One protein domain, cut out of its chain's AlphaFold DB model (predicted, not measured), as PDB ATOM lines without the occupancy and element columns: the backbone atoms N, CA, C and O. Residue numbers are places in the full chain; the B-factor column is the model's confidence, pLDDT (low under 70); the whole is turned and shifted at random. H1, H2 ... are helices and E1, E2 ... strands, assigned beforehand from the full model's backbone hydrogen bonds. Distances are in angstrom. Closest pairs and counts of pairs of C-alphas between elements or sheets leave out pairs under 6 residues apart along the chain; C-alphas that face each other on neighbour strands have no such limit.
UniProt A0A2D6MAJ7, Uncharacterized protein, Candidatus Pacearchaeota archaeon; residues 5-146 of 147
ATOM      1  N   LYS A   5     113.564 130.392 112.363       63.16
ATOM      2  CA  LYS A   5     114.077 129.641 111.210       63.16
ATOM      3  C   LYS A   5     115.279 130.322 110.547       63.16
ATOM      4  O   LYS A   5     116.243 129.648 110.203       63.16
ATOM      5  N   GLN A   6     115.240 131.647 110.390       59.31
ATOM      6  CA  GLN A   6     116.375 132.419 109.873       59.31
ATOM      7  C   GLN A   6     117.564 132.404 110.839       59.31
ATOM      8  O   GLN A   6     118.692 132.303 110.376       59.31
ATOM      9  N   TYR A   7     117.324 132.418 112.156       64.75
ATOM     10  CA  TYR A   7     118.389 132.268 113.154       64.75
ATOM     11  C   TYR A   7     119.097 130.914 113.050       64.75
ATOM     12  O   TYR A   7     120.319 130.859 113.088       64.75
ATOM     13  N   LEU A   8     118.342 129.833 112.831       62.25
ATOM     14  CA  LEU A   8     118.927 128.514 112.592       62.25
ATOM     15  C   LEU A   8     119.688 128.426 111.254       62.25
ATOM     16  O   LEU A   8     120.420 127.460 111.068       62.25
ATOM     17  N   SER A   9     119.501 129.378 110.329       50.59
ATOM     18  CA  SER A   9     120.004 129.284 108.948       50.59
ATOM     19  C   SER A   9     121.155 130.220 108.584       50.59
ATOM     20  O   SER A   9     121.807 129.989 107.573       50.59
ATOM     21  N   GLU A  10     121.430 131.278 109.344       53.00
ATOM     22  CA  GLU A  10     122.533 132.191 109.013       53.00
ATOM     23  C   GLU A  10     123.896 131.655 109.473       53.00
ATOM     24  O   GLU A  10     124.071 131.248 110.624       53.00
ATOM     25  N   GLU A  11     124.891 131.728 108.580       44.06
ATOM     26  CA  GLU A  11     126.313 131.533 108.885       44.06
ATOM     27  C   GLU A  11     126.866 132.721 109.704       44.06
ATOM     28  O   GLU A  11     127.688 133.506 109.241       44.06
ATOM     29  N   GLY A  12     126.386 132.867 110.945       41.03
ATOM     30  CA  GLY A  12     126.979 133.704 111.997       41.03
ATOM     31  C   GLY A  12     126.081 134.815 112.582       41.03
ATOM     32  O   GLY A  12     125.166 135.295 111.913       41.03
ATOM     33  N   PRO A  13     126.351 135.277 113.825       40.72
ATOM     34  CA  PRO A  13     127.275 134.724 114.809       40.72
ATOM     35  C   PRO A  13     126.509 133.656 115.623       40.72
ATOM     36  O   PRO A  13     125.372 133.844 116.033       40.72
ATOM     37  N   VAL A  14     127.037 132.455 115.835       47.22
ATOM     38  CA  VAL A  14     127.934 132.269 116.976       47.22
ATOM     39  C   VAL A  14     127.408 133.071 118.171       47.22
ATOM     40  O   VAL A  14     127.936 134.136 118.466       47.22
ATOM     41  N   GLY A  15     126.292 132.642 118.770       44.06
ATOM     42  CA  GLY A  15     125.705 133.364 119.895       44.06
ATOM     43  C   GLY A  15     126.793 133.649 120.926       44.06
ATOM     44  O   GLY A  15     127.472 132.723 121.367       44.06
ATOM     45  N   ASP A  16     126.978 134.916 121.296       49.12
ATOM     46  CA  ASP A  16     127.977 135.395 122.270       49.12
ATOM     47  C   ASP A  16     127.718 134.864 123.706       49.12
ATOM     48  O   ASP A  16     128.116 135.461 124.703       49.12
ATOM     49  N   GLY A  17     126.990 133.753 123.842       56.75
ATOM     50  CA  GLY A  17     126.427 133.264 125.092       56.75
ATOM     51  C   GLY A  17     125.158 134.006 125.525       56.75
ATOM     52  O   GLY A  17     124.651 133.739 126.614       56.75
ATOM     53  N   ASP A  18     124.614 134.909 124.698       71.06
ATOM     54  CA  ASP A  18     123.454 135.729 125.077       71.06
ATOM     55  C   ASP A  18     122.190 134.893 125.317       71.06
ATOM     56  O   ASP A  18     121.419 135.191 126.223       71.06
ATOM     57  N   CYS A  19     122.002 133.779 124.598       79.81
ATOM     58  CA  CYS A  19     120.874 132.874 124.838       79.81
ATOM     59  C   CYS A  19     120.858 132.333 126.277       79.81
ATOM     60  O   CYS A  19     119.809 132.339 126.917       79.81
ATOM     61  N   PHE A  20     122.017 131.959 126.826       81.44
ATOM     62  CA  PHE A  20     122.141 131.490 128.210       81.44
ATOM     63  C   PHE A  20     121.855 132.603 129.212       81.44
ATOM     64  O   PHE A  20     121.153 132.393 130.197       81.44
ATOM     65  N   LYS A  21     122.362 133.807 128.947       82.69
ATOM     66  CA  LYS A  21     122.161 134.973 129.809       82.69
ATOM     67  C   LYS A  21     120.709 135.437 129.824       82.69
ATOM     68  O   LYS A  21     120.159 135.684 130.893       82.69
ATOM     69  N   VAL A  22     120.080 135.547 128.657       85.25
ATOM     70  CA  VAL A  22     118.682 135.967 128.513       85.25
ATOM     71  C   VAL A  22     117.748 134.926 129.115       85.25
ATOM     72  O   VAL A  22     116.869 135.290 129.895       85.25
ATOM     73  N   ALA A  23     117.952 133.642 128.803       85.94
ATOM     74  CA  ALA A  23     117.122 132.579 129.353       85.94
ATOM     75  C   ALA A  23     117.326 132.431 130.864       85.94
ATOM     76  O   ALA A  23     116.362 132.274 131.615       85.94
ATOM     77  N   GLY A  24     118.572 132.546 131.321       85.69
ATOM     78  CA  GLY A  24     118.906 132.522 132.732       85.69
ATOM     79  C   GLY A  24     118.274 133.684 133.490       85.69
ATOM     80  O   GLY A  24     117.635 133.472 134.508       85.69
ATOM     81  N   ARG A  25     118.355 134.908 132.969       85.56
ATOM     82  CA  ARG A  25     117.714 136.067 133.596       85.56
ATOM     83  C   ARG A  25     116.193 135.952 133.627       85.56
ATOM     84  O   ARG A  25     115.584 136.346 134.610       85.56
ATOM     85  N   ALA A  26     115.586 135.370 132.595       86.88
ATOM     86  CA  ALA A  26     114.147 135.152 132.583       86.88
ATOM     87  C   ALA A  26     113.681 134.229 133.721       86.88
ATOM     88  O   ALA A  26     112.623 134.493 134.272       86.88
ATOM     89  N   VAL A  27     114.460 133.206 134.107       88.00
ATOM     90  CA  VAL A  27     114.112 132.369 135.275       88.00
ATOM     91  C   VAL A  27     114.438 133.012 136.626       88.00
ATOM     92  O   VAL A  27     113.925 132.542 137.631       88.00
ATOM     93  N   VAL A  28     115.276 134.058 136.658       85.44
ATOM     94  CA  VAL A  28     115.467 134.908 137.853       85.44
ATOM     95  C   VAL A  28     114.256 135.813 138.060       85.44
ATOM     96  O   VAL A  28     113.896 136.098 139.186       85.44
ATOM     97  N   ASP A  29     113.646 136.297 136.978       85.44
ATOM     98  CA  ASP A  29     112.509 137.217 137.070       85.44
ATOM     99  C   ASP A  29     111.148 136.480 137.185       85.44
ATOM    100  O   ASP A  29     110.150 137.106 137.539       85.44
ATOM    101  N   ASP A  30     111.073 135.185 136.844       84.69
ATOM    102  CA  ASP A  30     109.835 134.386 136.839       84.69
ATOM    103  C   ASP A  30     110.104 132.915 137.211       84.69
ATOM    104  O   ASP A  30     110.603 132.115 136.407       84.69
ATOM    105  N   GLU A  31     109.713 132.538 138.432       81.62
ATOM    106  CA  GLU A  31     109.857 131.178 138.962       81.62
ATOM    107  C   GLU A  31     109.010 130.131 138.217       81.62
ATOM    108  O   GLU A  31     109.292 128.931 138.292       81.62
ATOM    109  N   GLY A  32     107.982 130.558 137.476       85.19
ATOM    110  CA  GLY A  32     107.119 129.697 136.670       85.19
ATOM    111  C   GLY A  32     107.761 129.239 135.358       85.19
ATOM    112  O   GLY A  32     107.164 128.441 134.623       85.19
ATOM    113  N   LEU A  33     108.959 129.733 135.034       89.06
ATOM    114  CA  LEU A  33     109.709 129.350 133.844       89.06
ATOM    115  C   LEU A  33     110.709 128.231 134.143       89.06
ATOM    116  O   LEU A  33     111.445 128.240 135.126       89.06
ATOM    117  N   LYS A  34     110.791 127.272 133.224       91.44
ATOM    118  CA  LYS A  34     111.863 126.274 133.191       91.44
ATOM    119  C   LYS A  34     112.977 126.757 132.280       91.44
ATOM    120  O   LYS A  34     112.701 127.291 131.208       91.44
ATOM    121  N   LEU A  35     114.223 126.545 132.680       90.81
ATOM    122  CA  LEU A  35     115.403 126.809 131.867       90.81
ATOM    123  C   LEU A  35     115.792 125.530 131.128       90.81
ATOM    124  O   LEU A  35     115.924 124.472 131.738       90.81
ATOM    125  N   VAL A  36     115.988 125.606 129.818       90.38
ATOM    126  CA  VAL A  36     116.382 124.453 129.007       90.38
ATOM    127  C   VAL A  36     117.660 124.771 128.263       90.38
ATOM    128  O   VAL A  36     117.750 125.802 127.603       90.38
ATOM    129  N   HIS A  37     118.623 123.861 128.348       89.00
ATOM    130  CA  HIS A  37     119.853 123.882 127.575       89.00
ATOM    131  C   HIS A  37     119.895 122.638 126.685       89.00
ATOM    132  O   HIS A  37     119.818 121.512 127.180       89.00
ATOM    133  N   ALA A  38     120.030 122.805 125.374       86.94
ATOM    134  CA  ALA A  38     120.138 121.669 124.464       86.94
ATOM    135  C   ALA A  38     120.999 121.979 123.243       86.94
ATOM    136  O   ALA A  38     121.188 123.140 122.883       86.94
ATOM    137  N   TYR A  39     121.447 120.928 122.558       82.69
ATOM    138  CA  TYR A  39     121.906 121.069 121.184       82.69
ATOM    139  C   TYR A  39     120.715 121.184 120.239       82.69
ATOM    140  O   TYR A  39     119.786 120.369 120.275       82.69
ATOM    141  N   VAL A  40     120.782 122.184 119.375       81.94
ATOM    142  CA  VAL A  40     119.856 122.388 118.265       81.94
ATOM    143  C   VAL A  40     120.613 122.229 116.951       81.94
ATOM    144  O   VAL A  40     121.833 122.407 116.899       81.94
ATOM    145  N   TYR A  41     119.892 121.861 115.900       78.75
ATOM    146  CA  TYR A  41     120.444 121.752 114.556       78.75
ATOM    147  C   TYR A  41     120.168 123.023 113.775       78.75
ATOM    148  O   TYR A  41     119.050 123.549 113.792       78.75
ATOM    149  N   GLY A  42     121.188 123.479 113.054       69.00
ATOM    150  CA  GLY A  42     121.002 124.489 112.029       69.00
ATOM    151  C   GLY A  42     120.087 123.985 110.916       69.00
ATOM    152  O   GLY A  42     119.921 122.781 110.712       69.00
ATOM    153  N   GLN A  43     119.471 124.920 110.206       63.62
ATOM    154  CA  GLN A  43     118.699 124.662 108.992       63.62
ATOM    155  C   GLN A  43     119.378 125.358 107.806       63.62
ATOM    156  O   GLN A  43     120.162 126.279 107.995       63.62
ATOM    157  N   GLY A  44     119.100 124.938 106.571       65.44
ATOM    158  CA  GLY A  44     119.664 125.591 105.385       65.44
ATOM    159  C   GLY A  44     121.203 125.500 105.323       65.44
ATOM    160  O   GLY A  44     121.726 124.396 105.384       65.44
ATOM    161  N   PRO A  45     121.954 126.614 105.218       57.16
ATOM    162  CA  PRO A  45     123.426 126.605 105.165       57.16
ATOM    163  C   PRO A  45     124.104 125.904 106.351       57.16
ATOM    164  O   PRO A  45     125.190 125.351 106.217       57.16
ATOM    165  N   MET A  46     123.451 125.919 107.517       60.34
ATOM    166  CA  MET A  46     123.933 125.288 108.749       60.34
ATOM    167  C   MET A  46     123.304 123.904 108.983       60.34
ATOM    168  O   MET A  46     123.428 123.347 110.076       60.34
ATOM    169  N   GLU A  47     122.599 123.350 107.992       65.06
ATOM    170  CA  GLU A  47     121.974 122.031 108.084       65.06
ATOM    171  C   GLU A  47     123.018 120.946 108.376       65.06
ATOM    172  O   GLU A  47     124.074 120.871 107.755       65.06
ATOM    173  N   GLY A  48     122.733 120.128 109.390       64.12
ATOM    174  CA  GLY A  48     123.649 119.105 109.894       64.12
ATOM    175  C   GLY A  48     124.553 119.569 111.036       64.12
ATOM    176  O   GLY A  48     124.961 118.721 111.824       64.12
ATOM    177  N   ARG A  49     124.778 120.882 111.211       69.50
ATOM    178  CA  ARG A  49     125.617 121.410 112.298       69.50
ATOM    179  C   ARG A  49     124.843 121.508 113.607       69.50
ATOM    180  O   ARG A  49     123.763 122.104 113.656       69.50
ATOM    181  N   ARG A  50     125.420 120.981 114.689       73.44
ATOM    182  CA  ARG A  50     124.887 121.145 116.054       73.44
ATOM    183  C   ARG A  50     125.512 122.331 116.777       73.44
ATOM    184  O   ARG A  50     126.734 122.465 116.813       73.44
ATOM    185  N   PHE A  51     124.684 123.123 117.449       74.06
ATOM    186  CA  PHE A  51     125.142 124.177 118.353       74.06
ATOM    187  C   PHE A  51     124.351 124.190 119.654       74.06
ATOM    188  O   PHE A  51     123.202 123.755 119.720       74.06
ATOM    189  N   GLU A  52     125.015 124.637 120.713       79.38
ATOM    190  CA  GLU A  52     124.427 124.777 122.039       79.38
ATOM    191  C   GLU A  52     123.470 125.971 122.076       79.38
ATOM    192  O   GLU A  52     123.778 127.053 121.574       79.38
ATOM    193  N   HIS A  53     122.290 125.769 122.657       84.19
ATOM    194  CA  HIS A  53     121.264 126.798 122.756       84.19
ATOM    195  C   HIS A  53     120.516 126.713 124.081       84.19
ATOM    196  O   HIS A  53     120.380 125.635 124.670       84.19
ATOM    197  N   ALA A  54     120.010 127.859 124.527       86.25
ATOM    198  CA  ALA A  54     119.259 127.996 125.762       86.25
ATOM    199  C   ALA A  54     117.958 128.764 125.531       86.25
ATOM    200  O   ALA A  54     117.942 129.775 124.830       86.25
ATOM    201  N   TRP A  55     116.869 128.283 126.127       89.56
ATOM    202  CA  TRP A  55     115.552 128.916 126.063       89.56
ATOM    203  C   TRP A  55     114.747 128.639 127.334       89.56
ATOM    204  O   TRP A  55     115.134 127.812 128.165       89.56
ATOM    205  N   ASN A  56     113.611 129.322 127.483       92.25
ATOM    206  CA  ASN A  56     112.688 129.106 128.589       92.25
ATOM    207  C   ASN A  56     111.465 128.306 128.155       92.25
ATOM    208  O   ASN A  56     111.001 128.402 127.019       92.25
ATOM    209  N   GLU A  57     110.880 127.555 129.076       91.50
ATOM    210  CA  GLU A  57     109.605 126.882 128.860       91.50
ATOM    211  C   GLU A  57     108.593 127.256 129.929       91.50
ATOM    212  O   GLU A  57     108.900 127.264 131.118       91.50
ATOM    213  N   HIS A  58     107.360 127.488 129.491       90.25
ATOM    214  CA  HIS A  58     106.209 127.663 130.359       90.25
ATOM    215  C   HIS A  58     105.123 126.669 129.937       90.25
ATOM    216  O   HIS A  58     104.506 126.803 128.874       90.25
ATOM    217  N   GLY A  59     104.930 125.612 130.729       88.06
ATOM    218  CA  GLY A  59     103.999 124.527 130.405       88.06
ATOM    219  C   GLY A  59     104.316 123.847 129.064       88.06
ATOM    220  O   GLY A  59     105.315 123.141 128.929       88.06
ATOM    221  N   SER A  60     103.447 124.037 128.067       88.38
ATOM    222  CA  SER A  60     103.572 123.478 126.709       88.38
ATOM    223  C   SER A  60     104.140 124.464 125.675       88.38
ATOM    224  O   SER A  60     104.178 124.153 124.477       88.38
ATOM    225  N   THR A  61     104.607 125.630 126.125       89.81
ATOM    226  CA  THR A  61     105.113 126.717 125.282       89.81
ATOM    227  C   THR A  61     106.607 126.932 125.513       89.81
ATOM    228  O   THR A  61     107.056 127.033 126.651       89.81
ATOM    229  N   CYS A  62     107.369 127.029 124.427       89.81
ATOM    230  CA  CYS A  62     108.761 127.467 124.436       89.81
ATOM    231  C   CYS A  62     108.819 128.970 124.167       89.81
ATOM    232  O   CYS A  62     108.170 129.472 123.243       89.81
ATOM    233  N   ILE A  63     109.603 129.663 124.982       88.44
ATOM    234  CA  ILE A  63     109.834 131.098 124.950       88.44
ATOM    235  C   ILE A  63     111.333 131.297 124.749       88.44
ATOM    236  O   ILE A  63     112.139 131.033 125.640       88.44
ATOM    237  N   ASP A  64     111.701 131.774 123.571       84.25
ATOM    238  CA  ASP A  64     113.070 132.109 123.215       84.25
ATOM    239  C   ASP A  64     113.159 133.615 122.940       84.25
ATOM    240  O   ASP A  64     112.622 134.134 121.953       84.25
ATOM    241  N   LYS A  65     113.803 134.323 123.873       79.62
ATOM    242  CA  LYS A  65     114.036 135.771 123.806       79.62
ATOM    243  C   LYS A  65     115.457 136.130 123.339       79.62
ATOM    244  O   LYS A  65     115.849 137.295 123.417       79.62
ATOM    245  N   SER A  66     116.247 135.147 122.908       70.31
ATOM    246  CA  SER A  66     117.649 135.350 122.525       70.31
ATOM    247  C   SER A  66     117.795 136.282 121.316       70.31
ATOM    248  O   SER A  66     116.890 136.397 120.485       70.31
ATOM    249  N   ASN A  67     118.931 136.986 121.222       63.28
ATOM    250  CA  ASN A  67     119.258 137.889 120.107       63.28
ATOM    251  C   ASN A  67     118.180 138.954 119.822       63.28
ATOM    252  O   ASN A  67     117.929 139.321 118.670       63.28
ATOM    253  N   GLY A  68     117.494 139.425 120.870       63.00
ATOM    254  CA  GLY A  68     116.408 140.404 120.759       63.00
ATOM    255  C   GLY A  68     115.135 139.869 120.092       63.00
ATOM    256  O   GLY A  68     114.252 140.654 119.740       63.00
ATOM    257  N   GLN A  69     115.020 138.551 119.901       66.88
ATOM    258  CA  GLN A  69     113.796 137.923 119.418       66.88
ATOM    259  C   GLN A  69     112.756 137.797 120.543       66.88
ATOM    260  O   GLN A  69     113.035 137.989 121.723       66.88
ATOM    261  N   LYS A  70     111.512 137.503 120.162       73.12
ATOM    262  CA  LYS A  70     110.420 137.134 121.078       73.12
ATOM    263  C   LYS A  70     109.690 135.930 120.496       73.12
ATOM    264  O   LYS A  70     108.504 135.994 120.178       73.12
ATOM    265  N   THR A  71     110.434 134.856 120.267       78.75
ATOM    266  CA  THR A  71     109.888 133.638 119.680       78.75
ATOM    267  C   THR A  71     109.104 132.896 120.751       78.75
ATOM    268  O   THR A  71     109.669 132.393 121.716       78.75
ATOM    269  N   VAL A  72     107.787 132.832 120.581       86.94
ATOM    270  CA  VAL A  72     106.889 132.069 121.449       86.94
ATOM    271  C   VAL A  72     106.171 131.053 120.581       86.94
ATOM    272  O   VAL A  72     105.449 131.420 119.655       86.94
ATOM    273  N   MET A  73     106.392 129.768 120.838       87.75
ATOM    274  CA  MET A  73     105.756 128.707 120.060       87.75
ATOM    275  C   MET A  73     105.530 127.440 120.874       87.75
ATOM    276  O   MET A  73     106.149 127.217 121.911       87.75
ATOM    277  N   LYS A  74     104.637 126.576 120.383       88.62
ATOM    278  CA  LYS A  74     104.366 125.284 121.016       88.62
ATOM    279  C   LYS A  74     105.634 124.439 121.056       88.62
ATOM    280  O   LYS A  74     106.322 124.293 120.044       88.62
ATOM    281  N   LYS A  75     105.865 123.784 122.191       88.31
ATOM    282  CA  LYS A  75     107.027 122.928 122.439       88.31
ATOM    283  C   LYS A  75     107.253 121.885 121.350       88.31
ATOM    284  O   LYS A  75     108.365 121.727 120.865       88.31
ATOM    285  N   SER A  76     106.190 121.219 120.904       86.50
ATOM    286  CA  SER A  76     106.276 120.226 119.825       86.50
ATOM    287  C   SER A  76     106.827 120.820 118.521       86.50
ATOM    288  O   SER A  76     107.699 120.224 117.890       86.50
ATOM    289  N   GLN A  77     106.373 122.018 118.148       86.50
ATOM    290  CA  GLN A  77     106.826 122.700 116.940       86.50
ATOM    291  C   GLN A  77     108.261 123.209 117.098       86.50
ATOM    292  O   GLN A  77     109.067 123.013 116.192       86.50
ATOM    293  N   TYR A  78     108.596 123.781 118.258       86.31
ATOM    294  CA  TYR A  78     109.949 124.248 118.561       86.31
ATOM    295  C   TYR A  78     110.963 123.113 118.479       86.31
ATOM    296  O   TYR A  78     111.943 123.208 117.752       86.31
ATOM    297  N   TYR A  79     110.683 121.995 119.148       86.81
ATOM    298  CA  TYR A  79     111.590 120.849 119.197       86.81
ATOM    299  C   TYR A  79     111.772 120.218 117.819       86.81
ATOM    300  O   TYR A  79     112.878 119.801 117.489       86.81
ATOM    301  N   LYS A  80     110.708 120.173 117.006       85.88
ATOM    302  CA  LYS A  80     110.778 119.662 115.635       85.88
ATOM    303  C   LYS A  80     111.590 120.582 114.723       85.88
ATOM    304  O   LYS A  80     112.377 120.085 113.930       85.88
ATOM    305  N   LEU A  81     111.416 121.901 114.839       82.56
ATOM    306  CA  LEU A  81     112.178 122.877 114.055       82.56
ATOM    307  C   LEU A  81     113.651 122.909 114.471       82.56
ATOM    308  O   LEU A  81     114.529 122.864 113.622       82.56
ATOM    309  N   ALA A  82     113.920 122.945 115.771       78.88
ATOM    310  CA  ALA A  82     115.269 122.994 116.318       78.88
ATOM    311  C   ALA A  82     115.982 121.626 116.310       78.88
ATOM    312  O   ALA A  82     117.153 121.544 116.666       78.88
ATOM    313  N   GLY A  83     115.293 120.539 115.945       82.25
ATOM    314  CA  GLY A  83     115.865 119.190 115.918       82.25
ATOM    315  C   GLY A  83     116.333 118.687 117.289       82.25
ATOM    316  O   GLY A  83     117.297 117.933 117.372       82.25
ATOM    317  N   VAL A  84     115.691 119.112 118.381       82.81
ATOM    318  CA  VAL A  84     116.160 118.832 119.751       82.81
ATOM    319  C   VAL A  84     116.156 117.329 120.033       82.81
ATOM    320  O   VAL A  84     115.109 116.677 120.006       82.81
ATOM    321  N   VAL A  85     117.319 116.787 120.401       79.31
ATOM    322  CA  VAL A  85     117.465 115.381 120.801       79.31
ATOM    323  C   VAL A  85     117.453 115.283 122.321       79.31
ATOM    324  O   VAL A  85     118.389 115.716 122.989       79.31
ATOM    325  N   LYS A  86     116.416 114.650 122.881       78.31
ATOM    326  CA  LYS A  86     116.285 114.381 124.326       78.31
ATOM    327  C   LYS A  86     117.183 113.221 124.776       78.31
ATOM    328  O   LYS A  86     116.698 112.205 125.265       78.31
ATOM    329  N   LYS A  87     118.491 113.342 124.561       76.69
ATOM    330  CA  LYS A  87     119.498 112.374 125.016       76.69
ATOM    331  C   LYS A  87     120.312 112.992 126.146       76.69
ATOM    332  O   LYS A  87     120.587 114.190 126.118       76.69
ATOM    333  N   ALA A  88     120.713 112.175 127.119       72.06
ATOM    334  CA  ALA A  88     121.611 112.607 128.187       72.06
ATOM    335  C   ALA A  88     122.880 113.244 127.592       72.06
ATOM    336  O   ALA A  88     123.471 112.705 126.652       72.06
ATOM    337  N   GLY A  89     123.247 114.424 128.094       72.38
ATOM    338  CA  GLY A  89     124.349 115.232 127.571       72.38
ATOM    339  C   GLY A  89     124.021 116.054 126.319       72.38
ATOM    340  O   GLY A  89     124.814 116.922 125.973       72.38
ATOM    341  N   ALA A  90     122.887 115.824 125.647       78.12
ATOM    342  CA  ALA A  90     122.421 116.658 124.533       78.12
ATOM    343  C   ALA A  90     121.278 117.607 124.906       78.12
ATOM    344  O   ALA A  90     121.005 118.564 124.185       78.12
ATOM    345  N   TYR A  91     120.603 117.316 126.012       86.75
ATOM    346  CA  TYR A  91     119.453 118.045 126.508       86.75
ATOM    347  C   TYR A  91     119.463 118.015 128.032       86.75
ATOM    348  O   TYR A  91     119.562 116.941 128.631       86.75
ATOM    349  N   ALA A  92     119.303 119.181 128.641       87.69
ATOM    350  CA  ALA A  92     119.114 119.358 130.066       87.69
ATOM    351  C   ALA A  92     118.015 120.397 130.300       87.69
ATOM    352  O   ALA A  92     117.960 121.428 129.632       87.69
ATOM    353  N   SER A  93     117.124 120.117 131.242       89.31
ATOM    354  CA  SER A  93     116.078 121.049 131.654       89.31
ATOM    355  C   SER A  93     116.095 121.192 133.158       89.31
ATOM    356  O   SER A  93     116.175 120.187 133.857       89.31
ATOM    357  N   TYR A  94     115.944 122.423 133.613       89.44
ATOM    358  CA  TYR A  94     116.001 122.828 135.004       89.44
ATOM    359  C   TYR A  94     114.729 123.608 135.323       89.44
ATOM    360  O   TYR A  94     114.239 124.394 134.506       89.44
ATOM    361  N   SER A  95     114.178 123.405 136.510       89.44
ATOM    362  CA  SER A  95     113.276 124.387 137.110       89.44
ATOM    363  C   SER A  95     113.998 125.721 137.330       89.44
ATOM    364  O   SER A  95     115.228 125.791 137.262       89.44
ATOM    365  N   SER A  96     113.236 126.781 137.591       87.06
ATOM    366  CA  SER A  96     113.777 128.077 138.005       87.06
ATOM    367  C   SER A  96     114.754 127.916 139.168       87.06
ATOM    368  O   SER A  96     115.926 128.254 139.028       87.06
ATOM    369  N   THR A  97     114.333 127.257 140.249       86.75
ATOM    370  CA  THR A  97     115.164 127.003 141.432       86.75
ATOM    371  C   THR A  97     116.447 126.236 141.100       86.75
ATOM    372  O   THR A  97     117.531 126.646 141.508       86.75
ATOM    373  N   GLU A  98     116.370 125.153 140.319       88.31
ATOM    374  CA  GLU A  98     117.563 124.397 139.900       88.31
ATOM    375  C   GLU A  98     118.510 125.249 139.043       88.31
ATOM    376  O   GLU A  98     119.731 125.195 139.216       88.31
ATOM    377  N   GLY A  99     117.955 126.066 138.143       86.69
ATOM    378  CA  GLY A  99     118.709 127.023 137.342       86.69
ATOM    379  C   GLY A  99     119.452 128.031 138.217       86.69
ATOM    380  O   GLY A  99     120.656 128.215 138.041       86.69
ATOM    381  N   LEU A 100     118.775 128.624 139.202       84.81
ATOM    382  CA  LEU A 100     119.352 129.583 140.148       84.81
ATOM    383  C   LEU A 100     120.450 128.949 141.011       84.81
ATOM    384  O   LEU A 100     121.543 129.508 141.135       84.81
ATOM    385  N   VAL A 101     120.213 127.747 141.545       87.56
ATOM    386  CA  VAL A 101     121.212 126.995 142.322       87.56
ATOM    387  C   VAL A 101     122.463 126.731 141.481       87.56
ATOM    388  O   VAL A 101     123.584 126.962 141.943       87.56
ATOM    389  N   ASN A 102     122.295 126.311 140.227       84.94
ATOM    390  CA  ASN A 102     123.417 126.067 139.325       84.94
ATOM    391  C   ASN A 102     124.153 127.361 138.943       84.94
ATOM    392  O   ASN A 102     125.386 127.373 138.917       84.94
ATOM    393  N   MET A 103     123.437 128.467 138.730       84.25
ATOM    394  CA  MET A 103     124.028 129.792 138.514       84.25
ATOM    395  C   MET A 103     124.885 130.236 139.703       84.25
ATOM    396  O   MET A 103     126.013 130.687 139.503       84.25
ATOM    397  N   LEU A 104     124.395 130.067 140.934       82.31
ATOM    398  CA  LEU A 104     125.145 130.387 142.153       82.31
ATOM    399  C   LEU A 104     126.379 129.493 142.317       82.31
ATOM    400  O   LEU A 104     127.465 129.985 142.638       82.31
ATOM    401  N   LYS A 105     126.222 128.188 142.071       84.50
ATOM    402  CA  LYS A 105     127.283 127.185 142.225       84.50
ATOM    403  C   LYS A 105     128.405 127.374 141.207       84.50
ATOM    404  O   LYS A 105     129.579 127.354 141.572       84.50
ATOM    405  N   HIS A 106     128.049 127.569 139.939       79.94
ATOM    406  CA  HIS A 106     128.999 127.615 138.829       79.94
ATOM    407  C   HIS A 106     129.426 129.037 138.436       79.94
ATOM    408  O   HIS A 106     130.435 129.197 137.751       79.94
ATOM    409  N   LYS A 107     128.699 130.078 138.868       78.69
ATOM    410  CA  LYS A 107     128.955 131.502 138.560       78.69
ATOM    411  C   LYS A 107     128.968 131.844 137.058       78.69
ATOM    412  O   LYS A 107     129.496 132.885 136.664       78.69
ATOM    413  N   HIS A 108     128.369 130.998 136.218       79.62
ATOM    414  CA  HIS A 108     128.127 131.236 134.789       79.62
ATOM    415  C   HIS A 108     126.722 130.749 134.407       79.62
ATOM    416  O   HIS A 108     126.180 129.854 135.055       79.62
ATOM    417  N   TRP A 109     126.153 131.301 133.332       78.06
ATOM    418  CA  TRP A 109     124.771 131.056 132.882       78.06
ATOM    419  C   TRP A 109     124.513 129.675 132.243       78.06
ATOM    420  O   TRP A 109     123.433 129.417 131.729       78.06
ATOM    421  N   GLY A 110     125.504 128.785 132.265       76.88
ATOM    422  CA  GLY A 110     125.506 127.517 131.535       76.88
ATOM    423  C   GLY A 110     126.485 127.501 130.352       76.88
ATOM    424  O   GLY A 110     127.324 128.403 130.246       76.88
ATOM    425  N   PRO A 111     126.435 126.448 129.521       76.75
ATOM    426  CA  PRO A 111     125.762 125.181 129.821       76.75
ATOM    427  C   PRO A 111     126.462 124.417 130.965       76.75
ATOM    428  O   PRO A 111     127.680 124.522 131.123       76.75
ATOM    429  N   TRP A 112     125.702 123.670 131.780       77.50
ATOM    430  CA  TRP A 112     126.238 122.906 132.926       77.50
ATOM    431  C   TRP A 112     126.287 121.395 132.660       77.50
ATOM    432  O   TRP A 112     127.348 120.800 132.815       77.50
ATOM    433  N   ASP A 113     125.183 120.803 132.186       79.38
ATOM    434  CA  ASP A 113     125.055 119.346 131.965       79.38
ATOM    435  C   ASP A 113     125.077 118.926 130.482       79.38
ATOM    436  O   ASP A 113     124.715 117.800 130.132       79.38
ATOM    437  N   LEU A 114     125.496 119.815 129.578       73.69
ATOM    438  CA  LEU A 114     125.730 119.450 128.177       73.69
ATOM    439  C   LEU A 114     127.117 118.828 128.015       73.69
ATOM    440  O   LEU A 114     128.124 119.373 128.468       73.69
ATOM    441  N   SER A 115     127.170 117.683 127.338       67.88
ATOM    442  CA  SER A 115     128.421 116.997 127.046       67.88
ATOM    443  C   SER A 115     129.126 117.679 125.883       67.88
ATOM    444  O   SER A 115     128.652 117.649 124.748       67.88
ATOM    445  N   THR A 116     130.326 118.188 126.143       59.31
ATOM    446  CA  THR A 116     131.216 118.755 125.121       59.31
ATOM    447  C   THR A 116     131.629 117.745 124.045       59.31
ATOM    448  O   THR A 116     132.130 118.152 123.005       59.31
ATOM    449  N   MET A 117     131.420 116.439 124.269       51.72
ATOM    450  CA  MET A 117     131.673 115.388 123.274       51.72
ATOM    451  C   MET A 117     130.559 115.258 122.224       51.72
ATOM    452  O   MET A 117     130.767 114.610 121.202       51.72
ATOM    453  N   LEU A 118     129.381 115.842 122.472       55.31
ATOM    454  CA  LEU A 118     128.235 115.809 121.556       55.31
ATOM    455  C   LEU A 118     128.116 117.066 120.685       55.31
ATOM    456  O   LEU A 118     127.369 117.041 119.703       55.31
ATOM    457  N   GLY A 119     128.855 118.124 121.025       53.50
ATOM    458  CA  GLY A 119     129.114 119.234 120.117       53.50
ATOM    459  C   GLY A 119     130.068 118.775 119.018       53.50
ATOM    460  O   GLY A 119     131.113 118.189 119.303       53.50
ATOM    461  N   GLU A 120     129.716 119.005 117.755       45.12
ATOM    462  CA  GLU A 120     130.650 118.750 116.661       45.12
ATOM    463  C   GLU A 120     131.904 119.608 116.848       45.12
ATOM    464  O   GLU A 120     131.824 120.815 117.093       45.12
ATOM    465  N   LYS A 121     133.079 118.979 116.723       41.34
ATOM    466  CA  LYS A 121     134.348 119.691 116.576       41.34
ATOM    467  C   LYS A 121     134.270 120.497 115.284       41.34
ATOM    468  O   LYS A 121     134.543 119.976 114.207       41.34
ATOM    469  N   ILE A 122     133.892 121.766 115.399       45.41
ATOM    470  CA  ILE A 122     134.067 122.740 114.325       45.41
ATOM    471  C   ILE A 122     135.556 122.678 113.933       45.41
ATOM    472  O   ILE A 122     136.400 122.766 114.834       45.41
ATOM    473  N   PRO A 123     135.904 122.464 112.648       37.06
ATOM    474  CA  PRO A 123     137.295 122.424 112.212       37.06
ATOM    475  C   PRO A 123     138.033 123.676 112.702       37.06
ATOM    476  O   PRO A 123     137.488 124.778 112.702       37.06
ATOM    477  N   GLU A 124     139.268 123.492 113.173       40.84
ATOM    478  CA  GLU A 124     140.009 124.458 114.002       40.84
ATOM    479  C   GLU A 124     140.293 125.819 113.341       40.84
ATOM    480  O   GLU A 124     140.817 126.721 113.999       40.84
ATOM    481  N   HIS A 125     139.945 125.978 112.065       41.38
ATOM    482  CA  HIS A 125     140.278 127.142 111.256       41.38
ATOM    483  C   HIS A 125     139.395 128.378 111.532       41.38
ATOM    484  O   HIS A 125     139.834 129.488 111.251       41.38
ATOM    485  N   ASP A 126     138.233 128.215 112.183       41.50
ATOM    486  CA  ASP A 126     137.310 129.307 112.558       41.50
ATOM    487  C   ASP A 126     137.028 129.347 114.073       41.50
ATOM    488  O   ASP A 126     135.892 129.370 114.557       41.50
ATOM    489  N   ARG A 127     138.098 129.340 114.877       40.25
ATOM    490  CA  ARG A 127     138.049 129.432 116.350       40.25
ATOM    491  C   ARG A 127     137.583 130.819 116.841       40.25
ATOM    492  O   ARG A 127     138.360 131.573 117.424       40.25
ATOM    493  N   LYS A 128     136.298 131.144 116.678       35.69
ATOM    494  CA  LYS A 128     135.618 132.261 117.376       35.69
ATOM    495  C   LYS A 128     134.307 131.855 118.061       35.69
ATOM    496  O   LYS A 128     133.532 132.717 118.443       35.69
ATOM    497  N   VAL A 129     134.063 130.558 118.250       39.28
ATOM    498  CA  VAL A 129     132.784 130.035 118.758       39.28
ATOM    499  C   VAL A 129     132.880 129.601 120.223       39.28
ATOM    500  O   VAL A 129     133.757 128.818 120.578       39.28
ATOM    501  N   GLY A 130     131.998 130.128 121.082       42.53
ATOM    502  CA  GLY A 130     131.649 129.547 122.391       42.53
ATOM    503  C   GLY A 130     132.660 129.662 123.544       42.53
ATOM    504  O   GLY A 130     132.396 129.163 124.634       42.53
ATOM    505  N   LYS A 131     133.824 130.316 123.384       42.34
ATOM    506  CA  LYS A 131     134.826 130.355 124.477       42.34
ATOM    507  C   LYS A 131     134.477 131.269 125.657       42.34
ATOM    508  O   LYS A 131     135.002 131.046 126.748       42.34
ATOM    509  N   LYS A 132     133.643 132.298 125.484       42.97
ATOM    510  CA  LYS A 132     133.284 133.187 126.598       42.97
ATOM    511  C   LYS A 132     132.085 132.622 127.349       42.97
ATOM    512  O   LYS A 132     130.941 132.920 127.038       42.97
ATOM    513  N   LYS A 133     132.371 131.844 128.395       51.19
ATOM    514  CA  LYS A 133     131.417 131.667 129.493       51.19
ATOM    515  C   LYS A 133     131.218 133.036 130.139       51.19
ATOM    516  O   LYS A 133     132.044 133.456 130.950       51.19
ATOM    517  N   GLU A 134     130.174 133.750 129.721       55.62
ATOM    518  CA  GLU A 134     129.744 135.000 130.352       55.62
ATOM    519  C   GLU A 134     129.556 134.721 131.847       55.62
ATOM    520  O   GLU A 134     128.688 133.948 132.267       55.62
ATOM    521  N   THR A 135     130.442 135.303 132.651       61.31
ATOM    522  CA  THR A 135     130.366 135.202 134.104       61.31
ATOM    523  C   THR A 135     129.193 136.041 134.578       61.31
ATOM    524  O   THR A 135     128.941 137.140 134.078       61.31
ATOM    525  N   ILE A 136     128.447 135.514 135.543       66.81
ATOM    526  CA  ILE A 136     127.301 136.231 136.097       66.81
ATOM    527  C   ILE A 136     127.835 137.441 136.863       66.81
ATOM    528  O   ILE A 136     128.741 137.317 137.693       66.81
ATOM    529  N   SER A 137     127.293 138.625 136.575       71.38
ATOM    530  CA  SER A 137     127.734 139.842 137.244       71.38
ATOM    531  C   SER A 137     127.432 139.762 138.743       71.38
ATOM    532  O   SER A 137     126.455 139.149 139.175       71.38
ATOM    533  N   ARG A 138     128.244 140.430 139.571       69.06
ATOM    534  CA  ARG A 138     128.030 140.453 141.029       69.06
ATOM    535  C   ARG A 138     126.653 141.017 141.407       69.06
ATOM    536  O   ARG A 138     126.105 140.613 142.424       69.06
ATOM    537  N   ARG A 139     126.093 141.918 140.586       74.12
ATOM    538  CA  ARG A 139     124.740 142.469 140.769       74.12
ATOM    539  C   ARG A 139     123.664 141.409 140.552       74.12
ATOM    540  O   ARG A 139     122.751 141.323 141.360       74.12
ATOM    541  N   ASP A 140     123.797 140.596 139.509       73.00
ATOM    542  CA  ASP A 140     122.831 139.533 139.215       73.00
ATOM    543  C   ASP A 140     122.934 138.401 140.247       73.00
ATOM    544  O   ASP A 140     121.916 137.952 140.759       73.00
ATOM    545  N   LEU A 141     124.147 138.028 140.676       75.00
ATOM    546  CA  LEU A 141     124.338 137.069 141.776       75.00
ATOM    547  C   LEU A 141     123.693 137.534 143.090       75.00
ATOM    548  O   LEU A 141     123.166 136.720 143.841       75.00
ATOM    549  N   LEU A 142     123.745 138.835 143.385       74.38
ATOM    550  CA  LEU A 142     123.115 139.403 144.580       74.38
ATOM    551  C   LEU A 142     121.588 139.419 144.499       74.38
ATOM    552  O   LEU A 142     120.953 139.387 145.550       74.38
ATOM    553  N   LYS A 143     121.010 139.477 143.294       73.75
ATOM    554  CA  LYS A 143     119.564 139.321 143.096       73.75
ATOM    555  C   LYS A 143     119.138 137.879 143.331       73.75
ATOM    556  O   LYS A 143     118.256 137.652 144.139       73.75
ATOM    557  N   ILE A 144     119.861 136.928 142.736       71.88
ATOM    558  CA  ILE A 144     119.601 135.490 142.908       71.88
ATOM    559  C   ILE A 144     119.718 135.058 144.381       71.88
ATOM    560  O   ILE A 144     119.060 134.122 144.802       71.88
ATOM    561  N   LYS A 145     120.569 135.719 145.177       70.31
ATOM    562  CA  LYS A 145     120.747 135.419 146.610       70.31
ATOM    563  C   LYS A 145     119.652 136.020 147.516       70.31
ATOM    564  O   LYS A 145     119.634 135.707 148.703       70.31
ATOM    565  N   GLN A 146     118.854 136.963 147.017       60.31
ATOM    566  CA  GLN A 146     117.855 137.688 147.814       60.31
ATOM    567  C   GLN A 146     116.433 137.128 147.687       60.31
ATOM    568  O   GLN A 146     115.586 137.545 148.474       60.31
TER     569      GLN A 146
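AT A GLANCE: This is residues 5 to 146 of the 147 residues of an uncharacterized protein of Candidatus Pacearchaeota archaeon (UniProt A0A2D6MAJ7). A strongly twisted sheet of five strands has H1 and H3 over one face and curls round H2 on the other, three layers in all. H4 packs on H3, off the sheet, after a long loop, residues 107 to 137. The printed part has 142 residues, with four named helices and five named strands in the order H1 E1 E2 E3 E4 H2 E5 H3 H4; the antiparallel sheet runs E4 E3 E2 E1 E5. The class is mixed, with under half of the residues in named elements; the whole is compact, radius of gyration of the C-alphas 14.6 A, spans 44 by 34 by 29 A.

HOW THE PARTS SIT: H1, residues 18 to 29, is on the sheet, closest to E2, residues 50 to 58, at the C-alphas of Phe 20 and Ala 54, 5.1 A. E1, residues 34 to 41, bends by 51 degrees at residue 38. E1, E2, E3, residues 61 to 64, and E4, residues 71 to 74, make a meander, each strand the antiparallel neighbour of the one before; within hydrogen-bond range are N 36 and O 55, 2.9 A, N 63 and O 56, 2.8 A, and N 62 and O 73, 2.8 A. H2, residues 75 to 82, is on the opposite face to H1; its closest C-alpha to E1 is Ala 82, 5.0 A from that of Val 40. Edge strand E5, residues 91 to 94, is antiparallel to E1, with N 37 and O 92 2.8 A apart. H3, residues 96 to 106, stands up from the sheet at 58 degrees; H1 touches it with residues 24 to 28 alone, closest C-alphas Val 27 and Ser 96, 5.1 A. H4, residues 138 to 144, touches H3 as a helical hairpin, closest C-alphas Leu 100 and Ile 144, 6.5 A, at a shallow tilt of 34 degrees, only just short of steep. In H1, H2, H3 and H4 every O i to N i+4 pair is within hydrogen-bond range.

IN THESE COORDINATES: H1 begins at C-alpha 18, (123.454, 135.729, 125.077), and H4 ends at C-alpha 144, (119.601, 135.490, 142.908). From first to last C-alpha E2 measures 24.4 A, E1 21.0 A and H1 16.3 A.

THE WHOLE: The C-alphas farthest apart, Pro 45 and Gln 146, are 44.4 A apart. The printed part has no cut; the link H3 to H4 is long, 31 residues. The mean pLDDT of the printed part is 72.9, with 48 residues under 70, among them 5 to 17 and 115 to 136.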